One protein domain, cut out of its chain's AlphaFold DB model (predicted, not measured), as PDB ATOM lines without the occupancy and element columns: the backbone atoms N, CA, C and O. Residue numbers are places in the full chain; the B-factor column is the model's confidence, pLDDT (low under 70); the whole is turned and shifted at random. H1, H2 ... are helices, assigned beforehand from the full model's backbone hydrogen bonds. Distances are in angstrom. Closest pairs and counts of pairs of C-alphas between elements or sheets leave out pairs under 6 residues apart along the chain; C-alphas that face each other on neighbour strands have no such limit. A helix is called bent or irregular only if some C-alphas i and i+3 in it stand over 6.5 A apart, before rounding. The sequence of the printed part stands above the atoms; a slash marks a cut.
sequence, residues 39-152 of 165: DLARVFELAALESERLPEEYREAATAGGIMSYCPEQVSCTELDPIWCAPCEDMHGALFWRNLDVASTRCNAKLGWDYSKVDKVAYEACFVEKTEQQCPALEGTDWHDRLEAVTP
ATOM      1  N   ASP A  39      31.276 -36.986  57.986       82.06
ATOM      2  CA  ASP A  39      30.102 -36.390  57.340       82.06
ATOM      3  C   ASP A  39      29.414 -37.375  56.384       82.06
ATOM      4  O   ASP A  39      29.354 -37.206  55.161       82.06
ATOM      5  N   LEU A  40      28.868 -38.446  56.964       80.81
ATOM      6  CA  LEU A  40      28.156 -39.459  56.190       80.81
ATOM      7  C   LEU A  40      26.949 -38.850  55.455       80.81
ATOM      8  O   LEU A  40      26.619 -39.285  54.356       80.81
ATOM      9  N   ALA A  41      26.316 -37.813  56.015       82.81
ATOM     10  CA  ALA A  41      25.207 -37.122  55.363       82.81
ATOM     11  C   ALA A  41      25.634 -36.527  54.013       82.81
ATOM     12  O   ALA A  41      24.926 -36.708  53.019       82.81
ATOM     13  N   ARG A  42      26.819 -35.911  53.944       83.19
ATOM     14  CA  ARG A  42      27.370 -35.391  52.688       83.19
ATOM     15  C   ARG A  42      27.585 -36.478  51.639       83.19
ATOM     16  O   ARG A  42      27.303 -36.234  50.467       83.19
ATOM     17  N   VAL A  43      28.031 -37.672  52.034       83.38
ATOM     18  CA  VAL A  43      28.184 -38.811  51.106       83.38
ATOM     19  C   VAL A  43      26.837 -39.193  50.488       83.38
ATOM     20  O   VAL A  43      26.737 -39.349  49.272       83.38
ATOM     21  N   PHE A  44      25.787 -39.291  51.308       84.62
ATOM     22  CA  PHE A  44      24.434 -39.587  50.826       84.62
ATOM     23  C   PHE A  44      23.903 -38.489  49.894       84.62
ATOM     24  O   PHE A  44      23.306 -38.802  48.866       84.62
ATOM     25  N   GLU A  45      24.128 -37.214  50.219       85.19
ATOM     26  CA  GLU A  45      23.712 -36.092  49.369       85.19
ATOM     27  C   GLU A  45      24.401 -36.104  48.002       85.19
ATOM     28  O   GLU A  45      23.737 -35.905  46.982       85.19
ATOM     29  N   LEU A  46      25.715 -36.344  47.968       82.94
ATOM     30  CA  LEU A  46      26.478 -36.419  46.722       82.94
ATOM     31  C   LEU A  46      26.012 -37.597  45.861       82.94
ATOM     32  O   LEU A  46      25.690 -37.400  44.689       82.94
ATOM     33  N   ALA A  47      25.874 -38.784  46.455       86.88
ATOM     34  CA  ALA A  47      25.396 -39.966  45.742       86.88
ATOM     35  C   ALA A  47      23.964 -39.784  45.195       86.88
ATOM     36  O   ALA A  47      23.657 -40.211  44.081       86.88
ATOM     37  N   ALA A  48      23.085 -39.109  45.944       87.88
ATOM     38  CA  ALA A  48      21.725 -38.808  45.493       87.88
ATOM     39  C   ALA A  48      21.696 -37.771  44.357       87.88
ATOM     40  O   ALA A  48      20.857 -37.847  43.457       87.88
ATOM     41  N   LEU A  49      22.608 -36.795  44.375       86.00
ATOM     42  CA  LEU A  49      22.711 -35.784  43.322       86.00
ATOM     43  C   LEU A  49      23.139 -36.402  41.983       86.00
ATOM     44  O   LEU A  49      22.629 -36.012  40.931       86.00
ATOM     45  N   GLU A  50      24.057 -37.366  42.018       81.25
ATOM     46  CA  GLU A  50      24.525 -38.083  40.828       81.25
ATOM     47  C   GLU A  50      23.434 -38.980  40.226       81.25
ATOM     48  O   GLU A  50      23.318 -39.082  39.002       81.25
ATOM     49  N   SER A  51      22.572 -39.562  41.066       88.81
ATOM     50  CA  SER A  51      21.488 -40.450  40.632       88.81
ATOM     51  C   SER A  51      20.201 -39.726  40.209       88.81
ATOM     52  O   SER A  51      19.384 -40.317  39.502       88.81
ATOM     53  N   GLU A  52      20.007 -38.449  40.571       88.50
ATOM     54  CA  GLU A  52      18.744 -37.695  40.411       88.50
ATOM     55  C   GLU A  52      18.173 -37.735  38.982       88.50
ATOM     56  O   GLU A  52      16.959 -37.665  38.771       88.50
ATOM     57  N   ARG A  53      19.041 -37.851  37.975       84.38
ATOM     58  CA  ARG A  53      18.643 -37.808  36.563       84.38
ATOM     59  C   ARG A  53      18.359 -39.173  35.950       84.38
ATOM     60  O   ARG A  53      17.875 -39.215  34.819       84.38
ATOM     61  N   LEU A  54      18.637 -40.260  36.661       89.94
ATOM     62  CA  LEU A  54      18.267 -41.599  36.216       89.94
ATOM     63  C   LEU A  54      16.739 -41.784  36.273       89.94
ATOM     64  O   LEU A  54      16.049 -41.062  37.013       89.94
ATOM     65  N   PRO A  55      16.184 -42.738  35.506       93.44
ATOM     66  CA  PRO A  55      14.821 -43.211  35.711       93.44
ATOM     67  C   PRO A  55      14.598 -43.624  37.169       93.44
ATOM     68  O   PRO A  55      15.504 -44.154  37.811       93.44
ATOM     69  N   GLU A  56      13.398 -43.361  37.693       92.94
ATOM     70  CA  GLU A  56      13.053 -43.546  39.113       92.94
ATOM     71  C   GLU A  56      13.418 -44.944  39.635       92.94
ATOM     72  O   GLU A  56      14.009 -45.062  40.703       92.94
ATOM     73  N   GLU A  57      13.176 -45.974  38.824       95.00
ATOM     74  CA  GLU A  57      13.463 -47.385  39.114       95.00
ATOM     75  C   GLU A  57      14.947 -47.734  39.334       95.00
ATOM     76  O   GLU A  57      15.242 -48.809  39.858       95.00
ATOM     77  N   TYR A  58      15.874 -46.844  38.967       95.25
ATOM     78  CA  TYR A  58      17.319 -47.033  39.143       95.25
ATOM     79  C   TYR A  58      17.944 -46.089  40.173       95.25
ATOM     80  O   TYR A  58      19.086 -46.301  40.575       95.25
ATOM     81  N   ARG A  59      17.235 -45.040  40.615       94.25
ATOM     82  CA  ARG A  59      17.824 -43.984  41.461       94.25
ATOM     83  C   ARG A  59      18.316 -44.504  42.800       94.25
ATOM     84  O   ARG A  59      19.390 -44.114  43.251       94.25
ATOM     85  N   GLU A  60      17.532 -45.366  43.435       93.81
ATOM     86  CA  GLU A  60      17.872 -45.926  44.742       93.81
ATOM     87  C   GLU A  60      19.113 -46.820  44.644       93.81
ATOM     88  O   GLU A  60      20.078 -46.612  45.379       93.81
ATOM     89  N   ALA A  61      19.146 -47.717  43.655       95.25
ATOM     90  CA  ALA A  61      20.293 -48.574  43.375       95.25
ATOM     91  C   ALA A  61      21.556 -47.770  43.031       95.25
ATOM     92  O   ALA A  61      22.631 -48.065  43.546       95.25
ATOM     93  N   ALA A  62      21.430 -46.721  42.218       94.88
ATOM     94  CA  ALA A  62      22.547 -45.850  41.869       94.88
ATOM     95  C   ALA A  62      23.074 -45.056  43.068       94.88
ATOM     96  O   ALA A  62      24.283 -44.989  43.274       94.88
ATOM     97  N   THR A  63      22.179 -44.521  43.903       93.19
ATOM     98  CA  THR A  63      22.552 -43.830  45.148       93.19
ATOM     99  C   THR A  63      23.282 -44.782  46.094       93.19
ATOM    100  O   THR A  63      24.353 -44.457  46.605       93.19
ATOM    101  N   ALA A  64      22.740 -45.987  46.290       92.62
ATOM    102  CA  ALA A  64      23.359 -47.027  47.103       92.62
ATOM    103  C   ALA A  64      24.734 -47.444  46.552       92.62
ATOM    104  O   ALA A  64      25.686 -47.599  47.318       92.62
ATOM    105  N   GLY A  65      24.867 -47.563  45.228       93.38
ATOM    106  CA  GLY A  65      26.137 -47.848  44.564       93.38
ATOM    107  C   GLY A  65      27.180 -46.749  44.758       93.38
ATOM    108  O   GLY A  65      28.333 -47.059  45.054       93.38
ATOM    109  N   GLY A  66      26.773 -45.479  44.681       91.06
ATOM    110  CA  GLY A  66      27.630 -44.334  44.998       91.06
ATOM    111  C   GLY A  66      28.137 -44.398  46.440       91.06
ATOM    112  O   GLY A  66      29.344 -44.390  46.674       91.06
ATOM    113  N   ILE A  67      27.240 -44.588  47.413       90.25
ATOM    114  CA  ILE A  67      27.620 -44.752  48.829       90.25
ATOM    115  C   ILE A  67      28.578 -45.935  49.009       90.25
ATOM    116  O   ILE A  67      29.554 -45.819  49.742       90.25
ATOM    117  N   MET A  68      28.345 -47.058  48.325       90.38
ATOM    118  CA  MET A  68      29.226 -48.230  48.365       90.38
ATOM    119  C   MET A  68      30.605 -47.979  47.744       90.38
ATOM    120  O   MET A  68      31.566 -48.665  48.097       90.38
ATOM    121  N   SER A  69      30.715 -47.030  46.815       88.12
ATOM    122  CA  SER A  69      31.992 -46.615  46.236       88.12
ATOM    123  C   SER A  69      32.791 -45.760  47.221       88.12
ATOM    124  O   SER A  69      33.954 -46.060  47.490       88.12
ATOM    125  N   TYR A  70      32.144 -44.762  47.835       84.50
ATOM    126  CA  TYR A  70      32.778 -43.867  48.809       84.50
ATOM    127  C   TYR A  70      33.067 -44.556  50.152       84.50
ATOM    128  O   TYR A  70      34.147 -44.400  50.712       84.50
ATOM    129  N   CYS A  71      32.110 -45.334  50.661       86.00
ATOM    130  CA  CYS A  71      32.100 -45.893  52.013       86.00
ATOM    131  C   CYS A  71      31.823 -47.408  52.017       86.00
ATOM    132  O   CYS A  71      30.830 -47.848  52.606       86.00
ATOM    133  N   PRO A  72      32.689 -48.235  51.400       81.06
ATOM    134  CA  PRO A  72      32.451 -49.673  51.245       81.06
ATOM    135  C   PRO A  72      32.296 -50.419  52.579       81.06
ATOM    136  O   PRO A  72      31.519 -51.361  52.663       81.06
ATOM    137  N   GLU A  73      32.981 -49.977  53.637       75.38
ATOM    138  CA  GLU A  73      32.922 -50.611  54.966       75.38
ATOM    139  C   GLU A  73      31.601 -50.345  55.711       75.38
ATOM    140  O   GLU A  73      31.247 -51.072  56.639       75.38
ATOM    141  N   GLN A  74      30.858 -49.303  55.320       68.31
ATOM    142  CA  GLN A  74      29.577 -48.939  55.941       68.31
ATOM    143  C   GLN A  74      28.399 -49.717  55.343       68.31
ATOM    144  O   GLN A  74      27.276 -49.626  55.842       68.31
ATOM    145  N   VAL A  75      28.633 -50.478  54.271       70.44
ATOM    146  CA  VAL A  75      27.577 -51.133  53.505       70.44
ATOM    147  C   VAL A  75      27.847 -52.627  53.407       70.44
ATOM    148  O   VAL A  75      28.848 -53.089  52.874       70.44
ATOM    149  N   SER A  76      26.928 -53.412  53.956       69.12
ATOM    150  CA  SER A  76      26.969 -54.868  53.859       69.12
ATOM    151  C   SER A  76      25.637 -55.372  53.333       69.12
ATOM    152  O   SER A  76      24.577 -54.833  53.661       69.12
ATOM    153  N   CYS A  77      25.683 -56.417  52.508       77.94
ATOM    154  CA  CYS A  77      24.485 -57.164  52.167       77.94
ATOM    155  C   CYS A  77      23.945 -57.801  53.455       77.94
ATOM    156  O   CYS A  77      24.562 -58.698  54.026       77.94
ATOM    157  N   THR A  78      22.805 -57.304  53.928       72.06
ATOM    158  CA  THR A  78      22.131 -57.815  55.131       72.06
ATOM    159  C   THR A  78      20.931 -58.704  54.797       72.06
ATOM    160  O   THR A  78      20.174 -59.051  55.696       72.06
ATOM    161  N   GLU A  79      20.728 -59.045  53.515       72.00
ATOM    162  CA  GLU A  79      19.562 -59.758  52.944       72.00
ATOM    163  C   GLU A  79      18.194 -59.069  53.147       72.00
ATOM    164  O   GLU A  79      17.209 -59.452  52.520       72.00
ATOM    165  N   LEU A  80      18.121 -58.035  53.991       75.38
ATOM    166  CA  LEU A  80      16.907 -57.268  54.288       75.38
ATOM    167  C   LEU A  80      16.518 -56.308  53.166       75.38
ATOM    168  O   LEU A  80      15.336 -56.024  52.986       75.38
ATOM    169  N   ASP A  81      17.512 -55.810  52.440       83.06
ATOM    170  CA  ASP A  81      17.324 -54.911  51.315       83.06
ATOM    171  C   ASP A  81      18.008 -55.527  50.079       83.06
ATOM    172  O   ASP A  81      19.241 -55.651  50.048       83.06
ATOM    173  N   PRO A  82      17.216 -55.969  49.080       87.62
ATOM    174  CA  PRO A  82      17.730 -56.684  47.920       87.62
ATOM    175  C   PRO A  82      18.668 -55.830  47.065       87.62
ATOM    176  O   PRO A  82      19.504 -56.398  46.367       87.62
ATOM    177  N   ILE A  83      18.605 -54.496  47.154       92.00
ATOM    178  CA  ILE A  83      19.463 -53.592  46.379       92.00
ATOM    179  C   ILE A  83      20.942 -53.819  46.717       92.00
ATOM    180  O   ILE A  83      21.789 -53.840  45.825       92.00
ATOM    181  N   TRP A  84      21.268 -54.055  47.990       88.31
ATOM    182  CA  TRP A  84      22.649 -54.267  48.449       88.31
ATOM    183  C   TRP A  84      23.189 -55.663  48.142       88.31
ATOM    184  O   TRP A  84      24.398 -55.882  48.200       88.31
ATOM    185  N   CYS A  85      22.294 -56.609  47.866       89.56
ATOM    186  CA  CYS A  85      22.606 -58.026  47.703       89.56
ATOM    187  C   CYS A  85      22.474 -58.514  46.257       89.56
ATOM    188  O   CYS A  85      22.861 -59.644  45.959       89.56
ATOM    189  N   ALA A  86      21.898 -57.697  45.378       94.00
ATOM    190  CA  ALA A  86      21.748 -58.013  43.971       94.00
ATOM    191  C   ALA A  86      23.119 -58.279  43.315       94.00
ATOM    192  O   ALA A  86      24.130 -57.678  43.703       94.00
ATOM    193  N   PRO A  87      23.172 -59.200  42.338       95.12
ATOM    194  CA  PRO A  87      24.414 -59.545  41.662       95.12
ATOM    195  C   PRO A  87      24.948 -58.354  40.852       95.12
ATOM    196  O   PRO A  87      24.232 -57.394  40.566       95.12
ATOM    197  N   CYS A  88      26.232 -58.391  40.496       95.75
ATOM    198  CA  CYS A  88      26.920 -57.222  39.943       95.75
ATOM    199  C   CYS A  88      26.445 -56.815  38.540       95.75
ATOM    200  O   CYS A  88      26.724 -55.696  38.115       95.75
ATOM    201  N   GLU A  89      25.747 -57.700  37.832       97.25
ATOM    202  CA  GLU A  89      25.162 -57.474  36.512       97.25
ATOM    203  C   GLU A  89      23.727 -56.911  36.539       97.25
ATOM    204  O   GLU A  89      23.176 -56.575  35.486       97.25
ATOM    205  N   ASP A  90      23.111 -56.809  37.722       97.38
ATOM    206  CA  ASP A  90      21.749 -56.300  37.885       97.38
ATOM    207  C   ASP A  90      21.743 -54.776  38.076       97.38
ATOM    208  O   ASP A  90      22.199 -54.254  39.092       97.38
ATOM    209  N   MET A  91      21.162 -54.055  37.116       96.75
ATOM    210  CA  MET A  91      21.036 -52.593  37.151       96.75
ATOM    211  C   MET A  91      20.124 -52.081  38.278       96.75
ATOM    212  O   MET A  91      20.173 -50.895  38.603       96.75
ATOM    213  N   HIS A  92      19.302 -52.935  38.892       96.62
ATOM    214  CA  HIS A  92      18.547 -52.598  40.105       96.62
ATOM    215  C   HIS A  92      19.347 -52.850  41.394       96.62
ATOM    216  O   HIS A  92      18.852 -52.596  42.491       96.62
ATOM    217  N   GLY A  93      20.591 -53.319  41.275       95.69
ATOM    218  CA  GLY A  93      21.508 -53.562  42.378       95.69
ATOM    219  C   GLY A  93      22.539 -52.456  42.576       95.69
ATOM    220  O   GLY A  93      23.087 -51.914  41.618       95.69
ATOM    221  N   ALA A  94      22.885 -52.170  43.831       95.00
ATOM    222  CA  ALA A  94      23.934 -51.214  44.186       95.00
ATOM    223  C   ALA A  94      25.302 -51.599  43.606       95.00
ATOM    224  O   ALA A  94      26.076 -50.732  43.198       95.00
ATOM    225  N   LEU A  95      25.604 -52.901  43.551       94.81
ATOM    226  CA  LEU A  95      26.910 -53.387  43.117       94.81
ATOM    227  C   LEU A  95      27.185 -53.092  41.634       94.81
ATOM    228  O   LEU A  95      28.328 -52.795  41.289       94.81
ATOM    229  N   PHE A  96      26.155 -53.103  40.780       96.75
ATOM    230  CA  PHE A  96      26.278 -52.677  39.385       96.75
ATOM    231  C   PHE A  96      26.772 -51.228  39.305       96.75
ATOM    232  O   PHE A  96      27.836 -50.961  38.748       96.75
ATOM    233  N   TRP A  97      26.066 -50.300  39.955       96.06
ATOM    234  CA  TRP A  97      26.390 -48.869  39.927       96.06
ATOM    235  C   TRP A  97      27.727 -48.538  40.584       96.06
ATOM    236  O   TRP A  97      28.498 -47.747  40.045       96.06
ATOM    237  N   ARG A  98      28.053 -49.196  41.701       95.00
ATOM    238  CA  ARG A  98      29.362 -49.074  42.352       95.00
ATOM    239  C   ARG A  98      30.501 -49.459  41.405       95.00
ATOM    240  O   ARG A  98      31.527 -48.786  41.360       95.00
ATOM    241  N   ASN A  99      30.339 -50.537  40.638       95.88
ATOM    242  CA  ASN A  99      31.362 -50.969  39.687       95.88
ATOM    243  C   ASN A  99      31.546 -49.966  38.539       95.88
ATOM    244  O   ASN A  99      32.687 -49.737  38.133       95.88
ATOM    245  N   LEU A 100      30.462 -49.334  38.066       95.38
ATOM    246  CA  LEU A 100      30.538 -48.247  37.084       95.38
ATOM    247  C   LEU A 100      31.304 -47.042  37.637       95.38
ATOM    248  O   LEU A 100      32.194 -46.519  36.968       95.38
ATOM    249  N   ASP A 101      31.002 -46.619  38.864       92.56
ATOM    250  CA  ASP A 101      31.669 -45.473  39.487       92.56
ATOM    251  C   ASP A 101      33.180 -45.716  39.676       92.56
ATOM    252  O   ASP A 101      34.023 -44.911  39.262       92.56
ATOM    253  N   VAL A 102      33.549 -46.898  40.177       91.44
ATOM    254  CA  VAL A 102      34.954 -47.313  40.310       91.44
ATOM    255  C   VAL A 102      35.649 -47.372  38.944       91.44
ATOM    256  O   VAL A 102      36.807 -46.955  38.817       91.44
ATOM    257  N   ALA A 103      34.977 -47.883  37.909       93.69
ATOM    258  CA  ALA A 103      35.510 -47.914  36.548       93.69
ATOM    259  C   ALA A 103      35.743 -46.498  35.999       93.69
ATOM    260  O   ALA A 103      36.840 -46.208  35.512       93.69
ATOM    261  N   SER A 104      34.762 -45.606  36.155       90.62
ATOM    262  CA  SER A 104      34.842 -44.191  35.774       90.62
ATOM    263  C   SER A 104      36.028 -43.498  36.444       90.62
ATOM    264  O   SER A 104      36.887 -42.935  35.758       90.62
ATOM    265  N   THR A 105      36.154 -43.627  37.767       87.44
ATOM    266  CA  THR A 105      37.250 -43.041  38.552       87.44
ATOM    267  C   THR A 105      38.618 -43.533  38.078       87.44
ATOM    268  O   THR A 105      39.538 -42.738  37.863       87.44
ATOM    269  N   ARG A 106      38.764 -44.840  37.828       89.31
ATOM    270  CA  ARG A 106      40.016 -45.417  37.307       89.31
ATOM    271  C   ARG A 106      40.348 -44.918  35.904       89.31
ATOM    272  O   ARG A 106      41.522 -44.694  35.607       89.31
ATOM    273  N   CYS A 107      39.351 -44.738  35.044       87.94
ATOM    274  CA  CYS A 107      39.560 -44.222  33.695       87.94
ATOM    275  C   CYS A 107      39.904 -42.733  33.686       87.94
ATOM    276  O   CYS A 107      40.846 -42.349  32.991       87.94
ATOM    277  N   ASN A 108      39.251 -41.927  34.526       85.88
ATOM    278  CA  ASN A 108      39.615 -40.528  34.761       85.88
ATOM    279  C   ASN A 108      41.063 -40.398  35.258       85.88
ATOM    280  O   ASN A 108      41.830 -39.584  34.747       85.88
ATOM    281  N   ALA A 109      41.483 -41.246  36.201       85.69
ATOM    282  CA  ALA A 109      42.867 -41.265  36.674       85.69
ATOM    283  C   ALA A 109      43.864 -41.693  35.576       85.69
ATOM    284  O   ALA A 109      44.924 -41.086  35.438       85.69
ATOM    285  N   LYS A 110      43.526 -42.714  34.774       85.25
ATOM    286  CA  LYS A 110      44.391 -43.249  33.704       85.25
ATOM    287  C   LYS A 110      44.560 -42.280  32.531       85.25
ATOM    288  O   LYS A 110      45.646 -42.214  31.961       85.25
ATOM    289  N   LEU A 111      43.495 -41.582  32.143       84.94
ATOM    290  CA  LEU A 111      43.462 -40.710  30.960       84.94
ATOM    291  C   LEU A 111      43.679 -39.227  31.297       84.94
ATOM    292  O   LEU A 111      43.907 -38.423  30.395       84.94
ATOM    293  N   GLY A 112      43.668 -38.883  32.585       79.12
ATOM    294  CA  GLY A 112      43.737 -37.515  33.079       79.12
ATOM    295  C   GLY A 112      42.348 -36.889  33.229       79.12
ATOM    296  O   GLY A 112      41.436 -37.147  32.453       79.12
ATOM    297  N   TRP A 113      42.204 -36.023  34.235       67.25
ATOM    298  CA  TRP A 113      40.932 -35.393  34.620       67.25
ATOM    299  C   TRP A 113      40.482 -34.245  33.699       67.25
ATOM    300  O   TRP A 113      39.398 -33.691  33.870       67.25
ATOM    301  N   ASP A 114      41.311 -33.847  32.732       70.56
ATOM    302  CA  ASP A 114      40.975 -32.769  31.804       70.56
ATOM    303  C   ASP A 114      40.036 -33.285  30.706       70.56
ATOM    304  O   ASP A 114      40.467 -33.602  29.596       70.56
ATOM    305  N   TYR A 115      38.736 -33.342  31.014       60.31
ATOM    306  CA  TYR A 115      37.671 -33.774  30.099       60.31
ATOM    307  C   TYR A 115      37.680 -33.053  28.741       60.31
ATOM    308  O   TYR A 115      37.138 -33.579  27.772       60.31
ATOM    309  N   SER A 116      38.303 -31.871  28.629       61.09
ATOM    310  CA  SER A 116      38.438 -31.157  27.351       61.09
ATOM    311  C   SER A 116      39.478 -31.777  26.404       61.09
ATOM    312  O   SER A 116      39.504 -31.451  25.217       61.09
ATOM    313  N   LYS A 117      40.323 -32.675  26.923       67.31
ATOM    314  CA  LYS A 117      41.408 -33.360  26.206       67.31
ATOM    315  C   LYS A 117      41.254 -34.878  26.166       67.31
ATOM    316  O   LYS A 117      42.011 -35.530  25.449       67.31
ATOM    317  N   VAL A 118      40.315 -35.439  26.928       75.94
ATOM    318  CA  VAL A 118      40.076 -36.883  26.947       75.94
ATOM    319  C   VAL A 118      39.398 -37.299  25.644       75.94
ATOM    320  O   VAL A 118      38.310 -36.834  25.306       75.94
ATOM    321  N   ASP A 119      40.053 -38.193  24.907       84.62
ATOM    322  CA  ASP A 119      39.453 -38.856  23.756       84.62
ATOM    323  C   ASP A 119      38.268 -39.713  24.229       84.62
ATOM    324  O   ASP A 119      38.426 -40.615  25.057       84.62
ATOM    325  N   LYS A 120      37.070 -39.418  23.707       84.19
ATOM    326  CA  LYS A 120      35.833 -40.096  24.113       84.19
ATOM    327  C   LYS A 120      35.898 -41.606  23.865       84.19
ATOM    328  O   LYS A 120      35.457 -42.368  24.718       84.19
ATOM    329  N   VAL A 121      36.453 -42.035  22.732       90.38
ATOM    330  CA  VAL A 121      36.549 -43.457  22.367       90.38
ATOM    331  C   VAL A 121      37.522 -44.168  23.305       90.38
ATOM    332  O   VAL A 121      37.246 -45.277  23.757       90.38
ATOM    333  N   ALA A 122      38.636 -43.520  23.652       90.19
ATOM    334  CA  ALA A 122      39.588 -44.064  24.617       90.19
ATOM    335  C   ALA A 122      38.983 -44.190  26.025       90.19
ATOM    336  O   ALA A 122      39.242 -45.178  26.718       90.19
ATOM    337  N   TYR A 123      38.176 -43.210  26.445       90.31
ATOM    338  CA  TYR A 123      37.460 -43.267  27.718       90.31
ATOM    339  C   TYR A 123      36.436 -44.397  27.740       90.31
ATOM    340  O   TYR A 123      36.454 -45.201  28.664       90.31
ATOM    341  N   GLU A 124      35.599 -44.497  26.711       92.06
ATOM    342  CA  GLU A 124      34.563 -45.526  26.601       92.06
ATOM    343  C   GLU A 124      35.168 -46.937  26.606       92.06
ATOM    344  O   GLU A 124      34.758 -47.784  27.397       92.06
ATOM    345  N   ALA A 125      36.232 -47.164  25.828       94.62
ATOM    346  CA  ALA A 125      36.952 -48.437  25.833       94.62
ATOM    347  C   ALA A 125      37.543 -48.767  27.215       94.62
ATOM    348  O   ALA A 125      37.458 -49.907  27.669       94.62
ATOM    349  N   CYS A 126      38.113 -47.773  27.906       94.44
ATOM    350  CA  CYS A 126      38.592 -47.955  29.275       94.44
ATOM    351  C   CYS A 126      37.444 -48.291  30.236       94.44
ATOM    352  O   CYS A 126      37.589 -49.182  31.071       94.44
ATOM    353  N   PHE A 127      36.324 -47.576  30.137       95.19
ATOM    354  CA  PHE A 127      35.182 -47.716  31.031       95.19
ATOM    355  C   PHE A 127      34.557 -49.107  30.924       95.19
ATOM    356  O   PHE A 127      34.327 -49.748  31.952       95.19
ATOM    357  N   VAL A 128      34.377 -49.607  29.698       96.81
ATOM    358  CA  VAL A 128      33.912 -50.975  29.433       96.81
ATOM    359  C   VAL A 128      34.899 -51.994  30.006       96.81
ATOM    360  O   VAL A 128      34.513 -52.802  30.848       96.81
ATOM    361  N   GLU A 129      36.189 -51.888  29.658       97.38
ATOM    362  CA  GLU A 129      37.241 -52.797  30.143       97.38
ATOM    363  C   GLU A 129      37.275 -52.859  31.681       97.38
ATOM    364  O   GLU A 129      37.382 -53.933  32.277       97.38
ATOM    365  N   LYS A 130      37.198 -51.706  32.353       97.00
ATOM    366  CA  LYS A 130      37.266 -51.634  33.818       97.00
ATOM    367  C   LYS A 130      35.990 -52.129  34.480       97.00
ATOM    368  O   LYS A 130      36.098 -52.773  35.524       97.00
ATOM    369  N   THR A 131      34.829 -51.871  33.889       97.25
ATOM    370  CA  THR A 131      33.548 -52.382  34.388       97.25
ATOM    371  C   THR A 131      33.518 -53.908  34.330       97.25
ATOM    372  O   THR A 131      33.275 -54.548  35.352       97.25
ATOM    373  N   GLU A 132      33.876 -54.507  33.193       97.88
ATOM    374  CA  GLU A 132      33.917 -55.968  33.025       97.88
ATOM    375  C   GLU A 132      34.981 -56.623  33.922       97.88
ATOM    376  O   GLU A 132      34.763 -57.697  34.474       97.88
ATOM    377  N   GLN A 133      36.103 -55.945  34.189       97.19
ATOM    378  CA  GLN A 133      37.077 -56.408  35.188       97.19
ATOM    379  C   GLN A 133      36.530 -56.411  36.624       97.19
ATOM    380  O   GLN A 133      37.001 -57.197  37.445       97.19
ATOM    381  N   GLN A 134      35.610 -55.505  36.975       94.88
ATOM    382  CA  GLN A 134      34.959 -55.505  38.292       94.88
ATOM    383  C   GLN A 134      33.776 -56.480  38.359       94.88
ATOM    384  O   GLN A 134      33.523 -57.044  39.422       94.88
ATOM    385  N   CYS A 135      33.085 -56.705  37.241       97.31
ATOM    386  CA  CYS A 135      31.983 -57.653  37.123       97.31
ATOM    387  C   CYS A 135      32.131 -58.507  35.851       97.31
ATOM    388  O   CYS A 135      31.556 -58.171  34.814       97.31
ATOM    389  N   PRO A 136      32.852 -59.642  35.920       98.00
ATOM    390  CA  PRO A 136      33.065 -60.509  34.757       98.00
ATOM    391  C   PRO A 136      31.777 -61.078  34.147       98.00
ATOM    392  O   PRO A 136      31.769 -61.463  32.985       98.00
ATOM    393  N   ALA A 137      30.670 -61.110  34.902       98.12
ATOM    394  CA  ALA A 137      29.360 -61.534  34.399       98.12
ATOM    395  C   ALA A 137      28.793 -60.607  33.304       98.12
ATOM    396  O   ALA A 137      27.872 -61.000  32.589       98.12
ATOM    397  N   LEU A 138      29.337 -59.396  33.162       97.69
ATOM    398  CA  LEU A 138      28.957 -58.445  32.120       97.69
ATOM    399  C   LEU A 138      29.650 -58.708  30.775       97.69
ATOM    400  O   LEU A 138      29.139 -58.248  29.752       97.69
ATOM    401  N   GLU A 139      30.764 -59.450  30.753       98.00
ATOM    402  CA  GLU A 139      31.568 -59.668  29.546       98.00
ATOM    403  C   GLU A 139      30.737 -60.321  28.430       98.00
ATOM    404  O   GLU A 139      30.124 -61.377  28.602       98.00
ATOM    405  N   GLY A 140      30.705 -59.672  27.263       94.44
ATOM    406  CA  GLY A 140      29.961 -60.157  26.097       94.44
ATOM    407  C   GLY A 140      28.435 -60.025  26.197       94.44
ATOM    408  O   GLY A 140      27.729 -60.596  25.362       94.44
ATOM    409  N   THR A 141      27.915 -59.290  27.184       96.94
ATOM    410  CA  THR A 141      26.481 -58.969  27.310       96.94
ATOM    411  C   THR A 141      26.147 -57.587  26.729       96.94
ATOM    412  O   THR A 141      27.031 -56.823  26.348       96.94
ATOM    413  N   ASP A 142      24.860 -57.240  26.667       96.62
ATOM    414  CA  ASP A 142      24.336 -55.961  26.153       96.62
ATOM    415  C   ASP A 142      24.260 -54.845  27.217       96.62
ATOM    416  O   ASP A 142      23.544 -53.855  27.059       96.62
ATOM    417  N   TRP A 143      24.946 -55.013  28.347       96.62
ATOM    418  CA  TRP A 143      24.815 -54.130  29.507       96.62
ATOM    419  C   TRP A 143      25.121 -52.663  29.201       96.62
ATOM    420  O   TRP A 143      24.464 -51.777  29.744       96.62
ATOM    421  N   HIS A 144      26.099 -52.410  28.329       95.06
ATOM    422  CA  HIS A 144      26.509 -51.059  27.974       95.06
ATOM    423  C   HIS A 144      25.404 -50.351  27.179       95.06
ATOM    424  O   HIS A 144      25.030 -49.232  27.517       95.06
ATOM    425  N   ASP A 145      24.779 -51.047  26.225       95.75
ATOM    426  CA  ASP A 145      23.642 -50.525  25.461       95.75
ATOM    427  C   ASP A 145      22.435 -50.244  26.375       95.75
ATOM    428  O   ASP A 145      21.767 -49.212  26.249       95.75
ATOM    429  N   ARG A 146      22.167 -51.134  27.344       95.56
ATOM    430  CA  ARG A 146      21.120 -50.928  28.361       95.56
ATOM    431  C   ARG A 146      21.415 -49.713  29.244       95.56
ATOM    432  O   ARG A 146      20.507 -48.926  29.512       95.56
ATOM    433  N   LEU A 147      22.669 -49.522  29.653       94.62
ATOM    434  CA  LEU A 147      23.106 -48.355  30.421       94.62
ATOM    435  C   LEU A 147      22.950 -47.055  29.620       94.62
ATOM    436  O   LEU A 147      22.439 -46.062  30.147       94.62
ATOM    437  N   GLU A 148      23.343 -47.042  28.347       92.50
ATOM    438  CA  GLU A 148      23.179 -45.879  27.469       92.50
ATOM    439  C   GLU A 148      21.706 -45.515  27.246       92.50
ATOM    440  O   GLU A 148      21.369 -44.335  27.115       92.50
ATOM    441  N   ALA A 149      20.816 -46.510  27.216       93.12
ATOM    442  CA  ALA A 149      19.383 -46.292  27.051       93.12
ATOM    443  C   ALA A 149      18.749 -45.561  28.248       93.12
ATOM    444  O   ALA A 149      17.785 -44.812  28.058       93.12
ATOM    445  N   VAL A 150      19.288 -45.749  29.457       91.31
ATOM    446  CA  VAL A 150      18.752 -45.158  30.697       91.31
ATOM    447  C   VAL A 150      19.518 -43.913  31.148       91.31
ATOM    448  O   VAL A 150      19.011 -43.140  31.961       91.31
ATOM    449  N   THR A 151      20.717 -43.679  30.610       86.62
ATOM    450  CA  THR A 151      21.555 -42.535  30.982       86.62
ATOM    451  C   THR A 151      21.170 -41.282  30.176       86.62
ATOM    452  O   THR A 151      21.153 -41.305  28.941       86.62
ATOM    453  N   PRO A 152      20.883 -40.138  30.825       79.12
ATOM    454  CA  PRO A 152      20.534 -38.901  30.130       79.12
ATOM    455  C   PRO A 152      21.652 -38.395  29.207       79.12
ATOM    456  O   PRO A 152      22.793 -38.219  29.620       79.12
TER     457      PRO A 152
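Overview. This is residues 39 to 152 of the 165 residues of an uncharacterized protein of Polyangium sp. SDU3-1 (UniProt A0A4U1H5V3). Two crossed helices, H2 and H4, make the core: H4 begins at H2 and runs out from it, H1 packs on H2, and H5 folds back across H4, while short H3 sits where H2 and H4 meet. H6 is near H5 but touches no helix, and a long loop, residues 71 to 81, leads from H2 to H3. The printed part has 114 residues, with six named helices in the order H1 to H6 and no named strand, and its class is all helix. The whole is compact, with a radius of gyration of the C-alphas of 14.0 A and spans of 42 by 34 by 25 A.

Along the chain. Find C-alpha 40 at (28.156, -39.459, 56.190); from there H1, residues 40 to 51, runs 17.0 A. Next comes H2, residues 56 to 70, 22.0 A long; it is irregular, with C-alphas 57 and 60 being 7.3 A apart. H3, residues 82 to 85, spans 5.1 A. Look at C-alpha 94 at (23.934, -51.214, 44.186) for the beginning of H4, residues 94 to 111, the longest helix at 25.8 A. H5, residues 120 to 134, runs 21.0 A. H6, residues 143 to 150, runs 10.9 A and ends at C-alpha 150, (18.752, -45.158, 30.697).

Arrangement. Start at the two hubs, H2 and H4, which touch three helices each. They touch each other through residues 94 to 102 of H4 alone, closest at the C-alphas of Gly 65 and Ala 94, 4.0 A apart, at a steep tilt of 58 degrees, the same way. H1 touches H2, closest at the C-alphas of Ala 47 and Thr 63, 4.8 A, at a steep tilt of 45 degrees, opposite ways. H3 touches residues 60 to 64 of H2 alone, closest at the C-alphas of Ala 61 and Ile 83, 5.9 A. It also touches residues 94 to 95 of H4 alone, closest at the C-alphas of Trp 84 and Ala 94, 5.4 A. H5 touches H4, closest at the C-alphas of Ala 103 and Lys 130, 4.9 A, at a steep tilt of 47 degrees, opposite ways. H6 is close to H5 but not clearly touching, closest at the C-alphas of Val 128 and His 144, 7.5 A. Among the pairs that are apart are H1 and H4, and H4 and H6. In H1, H4, H5 and H6 every O i to N i+4 pair is within hydrogen-bond range; in H2 9 of 11 are, and H3 is too short for such a pair.

Size, cuts and confidence. The C-alphas farthest apart are those of Leu 80 and Lys 117, 44.3 A. The printed part has no cut; the link from H2 to H3 is long, and the link from H1 to H2 is tight. Look for pLDDT under 70 at residues 74, 76, 113 and 115 to 117; the mean of the printed part is 88.7.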